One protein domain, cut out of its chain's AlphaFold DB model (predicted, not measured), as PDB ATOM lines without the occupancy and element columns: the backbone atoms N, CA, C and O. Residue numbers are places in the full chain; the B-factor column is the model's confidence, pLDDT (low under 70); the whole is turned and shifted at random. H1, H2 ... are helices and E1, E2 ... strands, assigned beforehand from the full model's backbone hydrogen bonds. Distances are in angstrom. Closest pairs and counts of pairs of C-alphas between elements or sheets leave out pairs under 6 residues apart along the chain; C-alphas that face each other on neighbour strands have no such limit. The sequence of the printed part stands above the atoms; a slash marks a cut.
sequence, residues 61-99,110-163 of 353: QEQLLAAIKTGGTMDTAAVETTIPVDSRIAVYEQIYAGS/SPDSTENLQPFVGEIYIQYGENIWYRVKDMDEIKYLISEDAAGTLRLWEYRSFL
ATOM      1  N   GLN A  61      -4.328   4.810 -29.430       87.19
ATOM      2  CA  GLN A  61      -4.767   3.427 -29.626       87.19
ATOM      3  C   GLN A  61      -5.850   3.025 -28.616       87.19
ATOM      4  O   GLN A  61      -6.872   2.476 -29.015       87.19
ATOM      5  N   GLU A  62      -5.656   3.296 -27.323       86.19
ATOM      6  CA  GLU A  62      -6.656   2.971 -26.296       86.19
ATOM      7  C   GLU A  62      -7.980   3.698 -26.560       86.19
ATOM      8  O   GLU A  62      -9.031   3.060 -26.564       86.19
ATOM      9  N   GLN A  63      -7.927   4.992 -26.897       86.50
ATOM     10  CA  GLN A  63      -9.118   5.773 -27.248       86.50
ATOM     11  C   GLN A  63      -9.823   5.223 -28.497       86.50
ATOM     12  O   GLN A  63     -11.052   5.130 -28.514       86.50
ATOM     13  N   LEU A  64      -9.062   4.836 -29.527       84.50
ATOM     14  CA  LEU A  64      -9.585   4.240 -30.757       84.50
ATOM     15  C   LEU A  64     -10.310   2.922 -30.461       84.50
ATOM     16  O   LEU A  64     -11.467   2.756 -30.845       84.50
ATOM     17  N   LEU A  65      -9.657   2.004 -29.743       82.88
ATOM     18  CA  LEU A  65     -10.216   0.694 -29.396       82.88
ATOM     19  C   LEU A  65     -11.399   0.812 -28.417       82.88
ATOM     20  O   LEU A  65     -12.363   0.045 -28.498       82.88
ATOM     21  N   ALA A  66     -11.386   1.808 -27.529       79.88
ATOM     22  CA  ALA A  66     -12.518   2.123 -26.664       79.88
ATOM     23  C   ALA A  66     -13.715   2.674 -27.458       79.88
ATOM     24  O   ALA A  66     -14.858   2.308 -27.165       79.88
ATOM     25  N   ALA A  67     -13.473   3.502 -28.482       75.81
ATOM     26  CA  ALA A  67     -14.520   4.074 -29.332       75.81
ATOM     27  C   ALA A  67     -15.282   3.000 -30.120       75.81
ATOM     28  O   ALA A  67     -16.500   3.094 -30.274       75.81
ATOM     29  N   ILE A  68     -14.596   1.939 -30.546       70.38
ATOM     30  CA  ILE A  68     -15.233   0.789 -31.200       70.38
ATOM     31  C   ILE A  68     -15.742  -0.276 -30.212       70.38
ATOM     32  O   ILE A  68     -16.356  -1.246 -30.642       70.38
ATOM     33  N   LYS A  69     -15.558  -0.090 -28.894       60.16
ATOM     34  CA  LYS A  69     -16.018  -0.994 -27.820       60.16
ATOM     35  C   LYS A  69     -15.759  -2.468 -28.152       60.16
ATOM     36  O   LYS A  69     -16.701  -3.237 -28.334       60.16
ATOM     37  N   THR A  70     -14.491  -2.868 -28.220       53.22
ATOM     38  CA  THR A  70     -14.073  -4.264 -28.446       53.22
ATOM     39  C   THR A  70     -14.581  -5.181 -27.318       53.22
ATOM     40  O   THR A  70     -13.899  -5.399 -26.315       53.22
ATOM     41  N   GLY A  71     -15.819  -5.671 -27.417       38.22
ATOM     42  CA  GLY A  71     -16.510  -6.324 -26.308       38.22
ATOM     43  C   GLY A  71     -17.604  -7.279 -26.761       38.22
ATOM     44  O   GLY A  71     -18.768  -7.109 -26.402       38.22
ATOM     45  N   GLY A  72     -17.231  -8.312 -27.514       37.91
ATOM     46  CA  GLY A  72     -18.124  -9.422 -27.826       37.91
ATOM     47  C   GLY A  72     -17.393 -10.635 -28.385       37.91
ATOM     48  O   GLY A  72     -16.403 -10.507 -29.097       37.91
ATOM     49  N   THR A  73     -17.887 -11.829 -28.056       35.66
ATOM     50  CA  THR A  73     -17.542 -13.063 -28.770       35.66
ATOM     51  C   THR A  73     -18.088 -12.962 -30.189       35.66
ATOM     52  O   THR A  73     -19.307 -12.916 -30.365       35.66
ATOM     53  N   MET A  74     -17.203 -12.911 -31.182       42.69
ATOM     54  CA  MET A  74     -17.604 -12.971 -32.586       42.69
ATOM     55  C   MET A  74     -17.832 -14.423 -32.998       42.69
ATOM     56  O   MET A  74     -16.988 -15.284 -32.765       42.69
ATOM     57  N   ASP A  75     -18.987 -14.667 -33.612       36.88
ATOM     58  CA  ASP A  75     -19.373 -15.941 -34.239       36.88
ATOM     59  C   ASP A  75     -19.312 -15.827 -35.781       36.88
ATOM     60  O   ASP A  75     -19.904 -16.613 -36.519       36.88
ATOM     61  N   THR A  76     -18.638 -14.790 -36.294       45.75
ATOM     62  CA  THR A  76     -18.548 -14.457 -37.722       45.75
ATOM     63  C   THR A  76     -17.135 -14.667 -38.247       45.75
ATOM     64  O   THR A  76     -16.162 -14.394 -37.551       45.75
ATOM     65  N   ALA A  77     -17.029 -15.147 -39.490       53.69
ATOM     66  CA  ALA A  77     -15.756 -15.267 -40.192       53.69
ATOM     67  C   ALA A  77     -15.031 -13.911 -40.211       53.69
ATOM     68  O   ALA A  77     -15.650 -12.902 -40.548       53.69
ATOM     69  N   ALA A  78     -13.745 -13.911 -39.850       64.38
ATOM     70  CA  ALA A  78     -12.869 -12.755 -39.988       64.38
ATOM     71  C   ALA A  78     -12.942 -12.217 -41.425       64.38
ATOM     72  O   ALA A  78     -12.857 -12.992 -42.381       64.38
ATOM     73  N   VAL A  79     -13.141 -10.908 -41.576       77.69
ATOM     74  CA  VAL A  79     -13.059 -10.244 -42.880       77.69
ATOM     75  C   VAL A  79     -11.666  -9.671 -43.018       77.69
ATOM     76  O   VAL A  79     -11.251  -8.832 -42.222       77.69
ATOM     77  N   GLU A  80     -10.959 -10.116 -44.050       83.75
ATOM     78  CA  GLU A  80      -9.630  -9.624 -44.380       83.75
ATOM     79  C   GLU A  80      -9.630  -8.878 -45.710       83.75
ATOM     80  O   GLU A  80     -10.501  -9.054 -46.566       83.75
ATOM     81  N   THR A  81      -8.618  -8.045 -45.894       88.38
ATOM     82  CA  THR A  81      -8.317  -7.390 -47.161       88.38
ATOM     83  C   THR A  81      -6.812  -7.244 -47.335       88.38
ATOM     84  O   THR A  81      -6.039  -7.457 -46.404       88.38
ATOM     85  N   THR A  82      -6.391  -6.874 -48.540       91.75
ATOM     86  CA  THR A  82      -4.985  -6.661 -48.883       91.75
ATOM     87  C   THR A  82      -4.745  -5.218 -49.285       91.75
ATOM     88  O   THR A  82      -5.530  -4.643 -50.036       91.75
ATOM     89  N   ILE A  83      -3.653  -4.636 -48.798       93.81
ATOM     90  CA  ILE A  83      -3.260  -3.253 -49.057       93.81
ATOM     91  C   ILE A  83      -1.799  -3.242 -49.513       93.81
ATOM     92  O   ILE A  83      -0.947  -3.794 -48.817       93.81
ATOM     93  N   PRO A  84      -1.471  -2.625 -50.661       94.12
ATOM     94  CA  PRO A  84      -0.085  -2.383 -51.036       94.12
ATOM     95  C   PRO A  84       0.598  -1.450 -50.032       94.12
ATOM     96  O   PRO A  84       0.088  -0.371 -49.710       94.12
ATOM     97  N   VAL A  85       1.758  -1.866 -49.538       94.50
ATOM     98  CA  VAL A  85       2.559  -1.113 -48.573       94.50
ATOM     99  C   VAL A  85       4.033  -1.303 -48.919       94.50
ATOM    100  O   VAL A  85       4.544  -2.421 -48.877       94.50
ATOM    101  N   ASP A  86       4.723  -0.205 -49.235       93.38
ATOM    102  CA  ASP A  86       6.102  -0.249 -49.745       93.38
ATOM    103  C   ASP A  86       6.178  -1.178 -50.983       93.38
ATOM    104  O   ASP A  86       5.352  -1.056 -51.892       93.38
ATOM    105  N   SER A  87       7.114  -2.127 -51.029       94.12
ATOM    106  CA  SER A  87       7.202  -3.154 -52.076       94.12
ATOM    107  C   SER A  87       6.393  -4.426 -51.783       94.12
ATOM    108  O   SER A  87       6.555  -5.414 -52.496       94.12
ATOM    109  N   ARG A  88       5.569  -4.457 -50.728       95.38
ATOM    110  CA  ARG A  88       4.870  -5.659 -50.237       95.38
ATOM    111  C   ARG A  88       3.353  -5.477 -50.235       95.38
ATOM    112  O   ARG A  88       2.832  -4.381 -50.434       95.38
ATOM    113  N   ILE A  89       2.634  -6.570 -49.986       94.25
ATOM    114  CA  ILE A  89       1.180  -6.569 -49.787       94.25
ATOM    115  C   ILE A  89       0.884  -6.930 -48.335       94.25
ATOM    116  O   ILE A  89       1.168  -8.044 -47.904       94.25
ATOM    117  N   ALA A  90       0.326  -5.990 -47.578       93.75
ATOM    118  CA  ALA A  90      -0.105  -6.205 -46.204       93.75
ATOM    119  C   ALA A  90      -1.534  -6.758 -46.170       93.75
ATOM    120  O   ALA A  90      -2.419  -6.255 -46.861       93.75
ATOM    121  N   VAL A  91      -1.761  -7.775 -45.348       90.62
ATOM    122  CA  VAL A  91      -3.072  -8.320 -45.005       90.62
ATOM    123  C   VAL A  91      -3.572  -7.599 -43.761       90.62
ATOM    124  O   VAL A  91      -2.871  -7.543 -42.748       90.62
ATOM    125  N   TYR A  92      -4.785  -7.069 -43.842       89.12
ATOM    126  CA  TYR A  92      -5.473  -6.407 -42.744       89.12
ATOM    127  C   TYR A  92      -6.757  -7.150 -42.400       89.12
ATOM    128  O   TYR A  92      -7.504  -7.532 -43.299       89.12
ATOM    129  N   GLU A  93      -7.037  -7.294 -41.111       85.12
ATOM    130  CA  GLU A  93      -8.276  -7.858 -40.584       85.12
ATOM    131  C   GLU A  93      -9.185  -6.744 -40.062       85.12
ATOM    132  O   GLU A  93      -8.732  -5.775 -39.450       85.12
ATOM    133  N   GLN A  94     -10.481  -6.857 -40.329       83.94
ATOM    134  CA  GLN A  94     -11.456  -5.888 -39.866       83.94
ATOM    135  C   GLN A  94     -11.701  -6.029 -38.361       83.94
ATOM    136  O   GLN A  94     -12.083  -7.098 -37.883       83.94
ATOM    137  N   ILE A  95     -11.613  -4.920 -37.626       79.75
ATOM    138  CA  ILE A  95     -12.057  -4.872 -36.233       79.75
ATOM    139  C   ILE A  95     -13.529  -4.454 -36.194       79.75
ATOM    140  O   ILE A  95     -13.894  -3.357 -36.629       79.75
ATOM    141  N   TYR A  96     -14.386  -5.323 -35.657       70.19
ATOM    142  CA  TYR A  96     -15.811  -5.029 -35.500       70.19
ATOM    143  C   TYR A  96     -16.113  -4.360 -34.163       70.19
ATOM    144  O   TYR A  96     -15.560  -4.723 -33.123       70.19
ATOM    145  N   ALA A  97     -17.071  -3.435 -34.197       53.00
ATOM    146  CA  ALA A  97     -17.674  -2.866 -33.004       53.00
ATOM    147  C   ALA A  97     -18.814  -3.760 -32.490       53.00
ATOM    148  O   ALA A  97     -19.565  -4.316 -33.288       53.00
ATOM    149  N   GLY A  98     -18.980  -3.903 -31.171       50.34
ATOM    150  CA  GLY A  98     -20.162  -4.584 -30.630       50.34
ATOM    151  C   GLY A  98     -20.168  -4.770 -29.113       50.34
ATOM    152  O   GLY A  98     -19.142  -5.066 -28.510       50.34
ATOM    153  N   SER A  99     -21.354  -4.630 -28.503       40.69
ATOM    154  CA  SER A  99     -21.602  -4.924 -27.085       40.69
ATOM    155  C   SER A  99     -22.267  -6.292 -26.901       40.69
ATOM    156  O   SER A  99     -23.333  -6.572 -27.451       40.69
ATOM    157  N   SER A 110     -23.013  -0.301 -39.076       56.84
ATOM    158  CA  SER A 110     -23.819   0.531 -38.184       56.84
ATOM    159  C   SER A 110     -23.403   2.006 -38.299       56.84
ATOM    160  O   SER A 110     -22.212   2.306 -38.231       56.84
ATOM    161  N   PRO A 111     -24.345   2.959 -38.404       55.97
ATOM    162  CA  PRO A 111     -24.037   4.390 -38.359       55.97
ATOM    163  C   PRO A 111     -23.193   4.781 -37.135       55.97
ATOM    164  O   PRO A 111     -22.301   5.622 -37.242       55.97
ATOM    165  N   ASP A 112     -23.408   4.101 -36.004       62.53
ATOM    166  CA  ASP A 112     -22.684   4.337 -34.757       62.53
ATOM    167  C   ASP A 112     -21.182   4.022 -34.890       62.53
ATOM    168  O   ASP A 112     -20.357   4.720 -34.303       62.53
ATOM    169  N   SER A 113     -20.784   3.012 -35.682       68.00
ATOM    170  CA  SER A 113     -19.358   2.709 -35.901       68.00
ATOM    171  C   SER A 113     -18.672   3.817 -36.702       68.00
ATOM    172  O   SER A 113     -17.543   4.197 -36.390       68.00
ATOM    173  N   THR A 114     -19.375   4.391 -37.681       78.12
ATOM    174  CA  THR A 114     -18.858   5.487 -38.508       78.12
ATOM    175  C   THR A 114     -18.721   6.770 -37.695       78.12
ATOM    176  O   THR A 114     -17.651   7.383 -37.697       78.12
ATOM    177  N   GLU A 115     -19.747   7.147 -36.928       81.12
ATOM    178  CA  GLU A 115     -19.682   8.322 -36.050       81.12
ATOM    179  C   GLU A 115     -18.551   8.209 -35.015       81.12
ATOM    180  O   GLU A 115     -17.847   9.190 -34.764       81.12
ATOM    181  N   ASN A 116     -18.324   7.011 -34.463       84.31
ATOM    182  CA  ASN A 116     -17.258   6.768 -33.489       84.31
ATOM    183  C   ASN A 116     -15.850   6.814 -34.103       84.31
ATOM    184  O   ASN A 116     -14.906   7.195 -33.410       84.31
ATOM    185  N   LEU A 117     -15.690   6.446 -35.378       88.94
ATOM    186  CA  LEU A 117     -14.396   6.465 -36.074       88.94
ATOM    187  C   LEU A 117     -14.043   7.836 -36.656       88.94
ATOM    188  O   LEU A 117     -12.860   8.151 -36.777       88.94
ATOM    189  N   GLN A 118     -15.033   8.678 -36.966       91.56
ATOM    190  CA  GLN A 118     -14.824   9.996 -37.575       91.56
ATOM    191  C   GLN A 118     -13.765  10.875 -36.865       91.56
ATOM    192  O   GLN A 118     -12.971  11.509 -37.565       91.56
ATOM    193  N   PRO A 119     -13.684  10.934 -35.515       93.69
ATOM    194  CA  PRO A 119     -12.663  11.720 -34.812       93.69
ATOM    195  C   PRO A 119     -11.225  11.230 -35.031       93.69
ATOM    196  O   PRO A 119     -10.285  12.005 -34.830       93.69
ATOM    197  N   PHE A 120     -11.065   9.966 -35.431       94.25
ATOM    198  CA  PHE A 120      -9.787   9.283 -35.624       94.25
ATOM    199  C   PHE A 120      -9.339   9.246 -37.089       94.25
ATOM    200  O   PHE A 120      -8.247   8.760 -37.370       94.25
ATOM    201  N   VAL A 121     -10.134   9.764 -38.029       96.19
ATOM    202  CA  VAL A 121      -9.743   9.849 -39.444       96.19
ATOM    203  C   VAL A 121      -8.606  10.861 -39.606       96.19
ATOM    204  O   VAL A 121      -8.761  12.047 -39.298       96.19
ATOM    205  N   GLY A 122      -7.451  10.375 -40.061       97.25
ATOM    206  CA  GLY A 122      -6.257  11.166 -40.344       97.25
ATOM    207  C   GLY A 122      -6.096  11.489 -41.830       97.25
ATOM    208  O   GLY A 122      -7.061  11.712 -42.560       97.25
ATOM    209  N   GLU A 123      -4.846  11.547 -42.281       97.12
ATOM    210  CA  GLU A 123      -4.515  11.804 -43.683       97.12
ATOM    211  C   GLU A 123      -4.851  10.602 -44.575       97.12
ATOM    212  O   GLU A 123      -4.789   9.449 -44.141       97.12
ATOM    213  N   ILE A 124      -5.169  10.870 -45.846       97.81
ATOM    214  CA  ILE A 124      -5.337   9.815 -46.851       97.81
ATOM    215  C   ILE A 124      -4.011   9.062 -46.985       97.81
ATOM    216  O   ILE A 124      -2.982   9.652 -47.314       97.81
ATOM    217  N   TYR A 125      -4.059   7.753 -46.758       97.25
ATOM    218  CA  TYR A 125      -2.957   6.833 -46.991       97.25
ATOM    219  C   TYR A 125      -2.903   6.408 -48.463       97.25
ATOM    220  O   TYR A 125      -1.896   6.620 -49.136       97.25
ATOM    221  N   ILE A 126      -3.997   5.837 -48.980       96.75
ATOM    222  CA  ILE A 126      -4.097   5.364 -50.367       96.75
ATOM    223  C   ILE A 126      -5.562   5.306 -50.817       96.75
ATOM    224  O   ILE A 126      -6.464   5.092 -50.013       96.75
ATOM    225  N   GLN A 127      -5.813   5.452 -52.116       95.62
ATOM    226  CA  GLN A 127      -7.071   5.021 -52.724       95.62
ATOM    227  C   GLN A 127      -6.842   3.656 -53.375       95.62
ATOM    228  O   GLN A 127      -6.031   3.541 -54.295       95.62
ATOM    229  N   TYR A 128      -7.519   2.621 -52.880       90.25
ATOM    230  CA  TYR A 128      -7.291   1.243 -53.310       90.25
ATOM    231  C   TYR A 128      -8.603   0.455 -53.337       90.25
ATOM    232  O   TYR A 128      -9.367   0.451 -52.368       90.25
ATOM    233  N   GLY A 129      -8.861  -0.204 -54.470       87.81
ATOM    234  CA  GLY A 129     -10.175  -0.764 -54.772       87.81
ATOM    235  C   GLY A 129     -11.235   0.337 -54.866       87.81
ATOM    236  O   GLY A 129     -11.012   1.372 -55.492       87.81
ATOM    237  N   GLU A 130     -12.382   0.110 -54.232       88.81
ATOM    238  CA  GLU A 130     -13.494   1.072 -54.177       88.81
ATOM    239  C   GLU A 130     -13.414   2.021 -52.970       88.81
ATOM    240  O   GLU A 130     -14.253   2.910 -52.835       88.81
ATOM    241  N   ASN A 131     -12.398   1.860 -52.114       94.12
ATOM    242  CA  ASN A 131     -12.304   2.553 -50.834       94.12
ATOM    243  C   ASN A 131     -11.190   3.607 -50.819       94.12
ATOM    244  O   ASN A 131     -10.145   3.468 -51.469       94.12
ATOM    245  N   ILE A 132     -11.393   4.635 -49.998       97.50
ATOM    246  CA  ILE A 132     -10.330   5.539 -49.553       97.50
ATOM    247  C   ILE A 132      -9.823   5.022 -48.210       97.50
ATOM    248  O   ILE A 132     -10.608   4.729 -47.314       97.50
ATOM    249  N   TRP A 133      -8.511   4.892 -48.076       97.62
ATOM    250  CA  TRP A 133      -7.858   4.430 -46.859       97.62
ATOM    251  C   TRP A 133      -7.152   5.595 -46.192       97.62
ATOM    252  O   TRP A 133      -6.397   6.320 -46.841       97.62
ATOM    253  N   TYR A 134      -7.370   5.746 -44.897       98.00
ATOM    254  CA  TYR A 134      -6.827   6.804 -44.064       98.00
ATOM    255  C   TYR A 134      -5.906   6.218 -43.003       98.00
ATOM    256  O   TYR A 134      -6.168   5.145 -42.449       98.00
ATOM    257  N   ARG A 135      -4.854   6.969 -42.679       97.50
ATOM    258  CA  ARG A 135      -4.115   6.775 -41.432       97.50
ATOM    259  C   ARG A 135      -5.026   7.100 -40.256       97.50
ATOM    260  O   ARG A 135      -5.915   7.950 -40.367       97.50
ATOM    261  N   VAL A 136      -4.772   6.467 -39.117       96.19
ATOM    262  CA  VAL A 136      -5.354   6.932 -37.859       96.19
ATOM    263  C   VAL A 136      -4.685   8.251 -37.482       96.19
ATOM    264  O   VAL A 136      -3.465   8.392 -37.533       96.19
ATOM    265  N   LYS A 137      -5.497   9.245 -37.142       95.50
ATOM    266  CA  LYS A 137      -5.035  10.563 -36.724       95.50
ATOM    267  C   LYS A 137      -4.119  10.445 -35.504       95.50
ATOM    268  O   LYS A 137      -4.438   9.727 -34.565       95.50
ATOM    269  N   ASP A 138      -3.024  11.200 -35.514       92.88
ATOM    270  CA  ASP A 138      -2.020  11.230 -34.444       92.88
ATOM    271  C   ASP A 138      -1.301   9.874 -34.216       92.88
ATOM    272  O   ASP A 138      -0.682   9.677 -33.171       92.88
ATOM    273  N   MET A 139      -1.349   8.963 -35.203       93.06
ATOM    274  CA  MET A 139      -0.510   7.761 -35.304       93.06
ATOM    275  C   MET A 139       0.358   7.836 -36.574       93.06
ATOM    276  O   MET A 139      -0.151   8.056 -37.677       93.06
ATOM    277  N   ASP A 140       1.670   7.653 -36.424       89.88
ATOM    278  CA  ASP A 140       2.655   7.718 -37.521       89.88
ATOM    279  C   ASP A 140       2.832   6.355 -38.220       89.88
ATOM    280  O   ASP A 140       3.251   6.253 -39.376       89.88
ATOM    281  N   GLU A 141       2.505   5.292 -37.506       94.75
ATOM    282  CA  GLU A 141       2.452   3.906 -37.931       94.75
ATOM    283  C   GLU A 141       1.169   3.593 -38.714       94.75
ATOM    284  O   GLU A 141       0.205   4.358 -38.737       94.75
ATOM    285  N   ILE A 142       1.149   2.425 -39.348       96.81
ATOM    286  CA  ILE A 142      -0.009   1.903 -40.084       96.81
ATOM    287  C   ILE A 142      -0.491   0.571 -39.505       96.81
ATOM    288  O   ILE A 142      -1.140  -0.198 -40.208       96.81
ATOM    289  N   LYS A 143      -0.221   0.297 -38.216       94.62
ATOM    290  CA  LYS A 143      -0.839  -0.836 -37.495       94.62
ATOM    291  C   LYS A 143      -2.349  -0.854 -37.731       94.62
ATOM    292  O   LYS A 143      -2.914  -1.904 -38.005       94.62
ATOM    293  N   TYR A 144      -2.966   0.323 -37.659       94.38
ATOM    294  CA  TYR A 144      -4.377   0.522 -37.932       94.38
ATOM    295  C   TYR A 144      -4.584   1.403 -39.159       94.38
ATOM    296  O   TYR A 144      -3.893   2.407 -39.336       94.38
ATOM    297  N   LEU A 145      -5.584   1.059 -39.966       96.38
ATOM    298  CA  LEU A 145      -6.088   1.900 -41.049       96.38
ATOM    299  C   LEU A 145      -7.608   2.023 -40.952       96.38
ATOM    300  O   LEU A 145      -8.293   1.100 -40.510       96.38
ATOM    301  N   ILE A 146      -8.138   3.157 -41.402       95.25
ATOM    302  CA  ILE A 146      -9.582   3.376 -41.527       95.25
ATOM    303  C   ILE A 146      -9.929   3.394 -43.012       95.25
ATOM    304  O   ILE A 146      -9.361   4.183 -43.761       95.25
ATOM    305  N   SER A 147     -10.857   2.548 -43.452       94.88
ATOM    306  CA  SER A 147     -11.376   2.593 -44.824       94.88
ATOM    307  C   SER A 147     -12.719   3.309 -44.871       94.88
ATOM    308  O   SER A 147     -13.565   3.024 -44.027       94.88
ATOM    309  N   GLU A 148     -12.954   4.109 -45.901       93.56
ATOM    310  CA  GLU A 148     -14.254   4.679 -46.257       93.56
ATOM    311  C   GLU A 148     -14.717   4.101 -47.595       93.56
ATOM    312  O   GLU A 148     -13.965   4.129 -48.574       93.56
ATOM    313  N   ASP A 149     -15.937   3.565 -47.634       91.00
ATOM    314  CA  ASP A 149     -16.562   3.097 -48.875       91.00
ATOM    315  C   ASP A 149     -17.339   4.207 -49.603       91.00
ATOM    316  O   ASP A 149     -17.478   5.330 -49.123       91.00
ATOM    317  N   ALA A 150     -17.896   3.891 -50.775       89.12
ATOM    318  CA  ALA A 150     -18.658   4.848 -51.581       89.12
ATOM    319  C   ALA A 150     -19.918   5.413 -50.888       89.12
ATOM    320  O   ALA A 150     -20.449   6.434 -51.332       89.12
ATOM    321  N   ALA A 151     -20.416   4.757 -49.833       87.69
ATOM    322  CA  ALA A 151     -21.543   5.232 -49.032       87.69
ATOM    323  C   ALA A 151     -21.102   6.124 -47.853       87.69
ATOM    324  O   ALA A 151     -21.962   6.666 -47.160       87.69
ATOM    325  N   GLY A 152     -19.793   6.299 -47.645       88.38
ATOM    326  CA  GLY A 152     -19.221   7.038 -46.520       88.38
ATOM    327  C   GLY A 152     -19.096   6.204 -45.243       88.38
ATOM    328  O   GLY A 152     -18.922   6.770 -44.167       88.38
ATOM    329  N   THR A 153     -19.215   4.873 -45.323       87.69
ATOM    330  CA  THR A 153     -19.132   3.994 -44.146       87.69
ATOM    331  C   THR A 153     -17.676   3.786 -43.754       87.69
ATOM    332  O   THR A 153     -16.886   3.286 -44.564       87.69
ATOM    333  N   LEU A 154     -17.333   4.103 -42.504       89.44
ATOM    334  CA  LEU A 154     -15.986   3.907 -41.971       89.44
ATOM    335  C   LEU A 154     -15.835   2.530 -41.317       89.44
ATOM    336  O   LEU A 154     -16.701   2.083 -40.567       89.44
ATOM    337  N   ARG A 155     -14.704   1.866 -41.572       88.50
ATOM    338  CA  ARG A 155     -14.333   0.579 -40.956       88.50
ATOM    339  C   ARG A 155     -12.897   0.642 -40.451       88.50
ATOM    340  O   ARG A 155     -12.039   1.178 -41.150       88.50
ATOM    341  N   LEU A 156     -12.649   0.086 -39.265       90.19
ATOM    342  CA  LEU A 156     -11.307  -0.039 -38.698       90.19
ATOM    343  C   LEU A 156     -10.682  -1.377 -39.088       90.19
ATOM    344  O   LEU A 156     -11.343  -2.414 -39.030       90.19
ATOM    345  N   TRP A 157      -9.403  -1.338 -39.433       91.00
ATOM    346  CA  TRP A 157      -8.630  -2.490 -39.864       91.00
ATOM    347  C   TRP A 157      -7.308  -2.556 -39.111       91.00
ATOM    348  O   TRP A 157      -6.655  -1.528 -38.948       91.00
ATOM    349  N   GLU A 158      -6.905  -3.749 -38.693       90.56
ATOM    350  CA  GLU A 158      -5.638  -4.028 -38.014       90.56
ATOM    351  C   GLU A 158      -4.726  -4.863 -38.909       90.56
ATOM    352  O   GLU A 158      -5.164  -5.828 -39.536       90.56
ATOM    353  N   TYR A 159      -3.458  -4.471 -38.989       91.94
ATOM    354  CA  TYR A 159      -2.437  -5.228 -39.696       91.94
ATOM    355  C   TYR A 159      -2.304  -6.621 -39.087       91.94
ATOM    356  O   TYR A 159      -2.188  -6.767 -37.870       91.94
ATOM    357  N   ARG A 160      -2.258  -7.631 -39.955       86.62
ATOM    358  CA  ARG A 160      -2.115  -9.033 -39.570       86.62
ATOM    359  C   ARG A 160      -0.787  -9.617 -40.035       86.62
ATOM    360  O   ARG A 160      -0.037 -10.151 -39.234       86.62
ATOM    361  N   SER A 161      -0.481  -9.541 -41.327       88.50
ATOM    362  CA  SER A 161       0.763 -10.097 -41.890       88.50
ATOM    363  C   SER A 161       1.098  -9.472 -43.238       88.50
ATOM    364  O   SER A 161       0.271  -8.767 -43.808       88.50
ATOM    365  N   PHE A 162       2.275  -9.760 -43.792       91.12
ATOM    366  CA  PHE A 162       2.482  -9.615 -45.231       91.12
ATOM    367  C   PHE A 162       2.088 -10.900 -45.954       91.12
ATOM    368  O   PHE A 162       2.251 -12.003 -45.433       91.12
ATOM    369  N   LEU A 163       1.585 -10.743 -47.173       88.88
ATOM    370  CA  LEU A 163       1.232 -11.838 -48.059       88.88
ATOM    371  C   LEU A 163       2.503 -12.566 -48.534       88.88
ATOM    372  O   LEU A 163       3.397 -11.934 -49.096       88.88
TER     373      LEU A 163
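Overview. This is residues 61 to 99 and 110 to 163 of the 353 residues of an uncharacterized protein of Lachnospiraceae bacterium (UniProt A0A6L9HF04). One antiparallel sheet of six strands is curled like part of a barrel and folded back on itself: E1 and E2 face E5, E4 and E3, with E6 as the hinge. H2 packs on the sheet over E6, and H1 packs on H2. The printed part has 93 residues, with two named helices and six named strands in the order H1 E1 E2 H2 E3 E4 E5 E6; the sheet's order is E1 E2 E6 E5 E4 E3, and the class is mixed. It is compact, with a radius of gyration of the C-alphas of 12.7 A and spans of 38 by 27 by 26 A.

Arrangement. Start at H1, residues 61 to 67, which only grazes the sheet with residues 61 to 65. It touches H2, residues 111 to 120, at a shallow tilt of 27 degrees, opposite ways; the closest C-alphas, of Ala 67 and Asn 116, are 5.7 A apart. E1, residues 80 to 85, and E2, residues 88 to 95, form a hairpin, with N 83 and O 90 at 2.8 A. E2 neighbours E6, residues 154 to 162: see N 93 and O 158, 2.9 A. H2 is on the sheet at a height of 8.3 A, and its closest C-alpha pair with E6 is Thr 114 and Leu 154, 4.8 A. E3, residues 121 to 128, E4, residues 131 to 136, E5, residues 144 to 148, and E6 form a meander, each strand the antiparallel neighbour of the one before: find N 133 and O 126, N 134 and O 146, both 2.8 A, and N 155 and O 147, 2.9 A. Every O i to N i+4 pair is within hydrogen-bond range in H1, 4 of 6 in H2.

Along the chain. Find C-alpha 61, where H1 begins, at (-4.767, 3.427, -29.626). E2 is 22.0 A long; E6, 23.1 A, bends by 51 degrees at residue 159 and ends at C-alpha 162, (2.482, -9.615, -45.231).

Size, cuts and confidence. Residues 100 to 109 are not printed; C-alphas 99 and 110 are 12.6 A apart. H1 to E1 is a long link. Look for pLDDT under 70 at residues 69 to 78, 97 to 99 and 110 to 113.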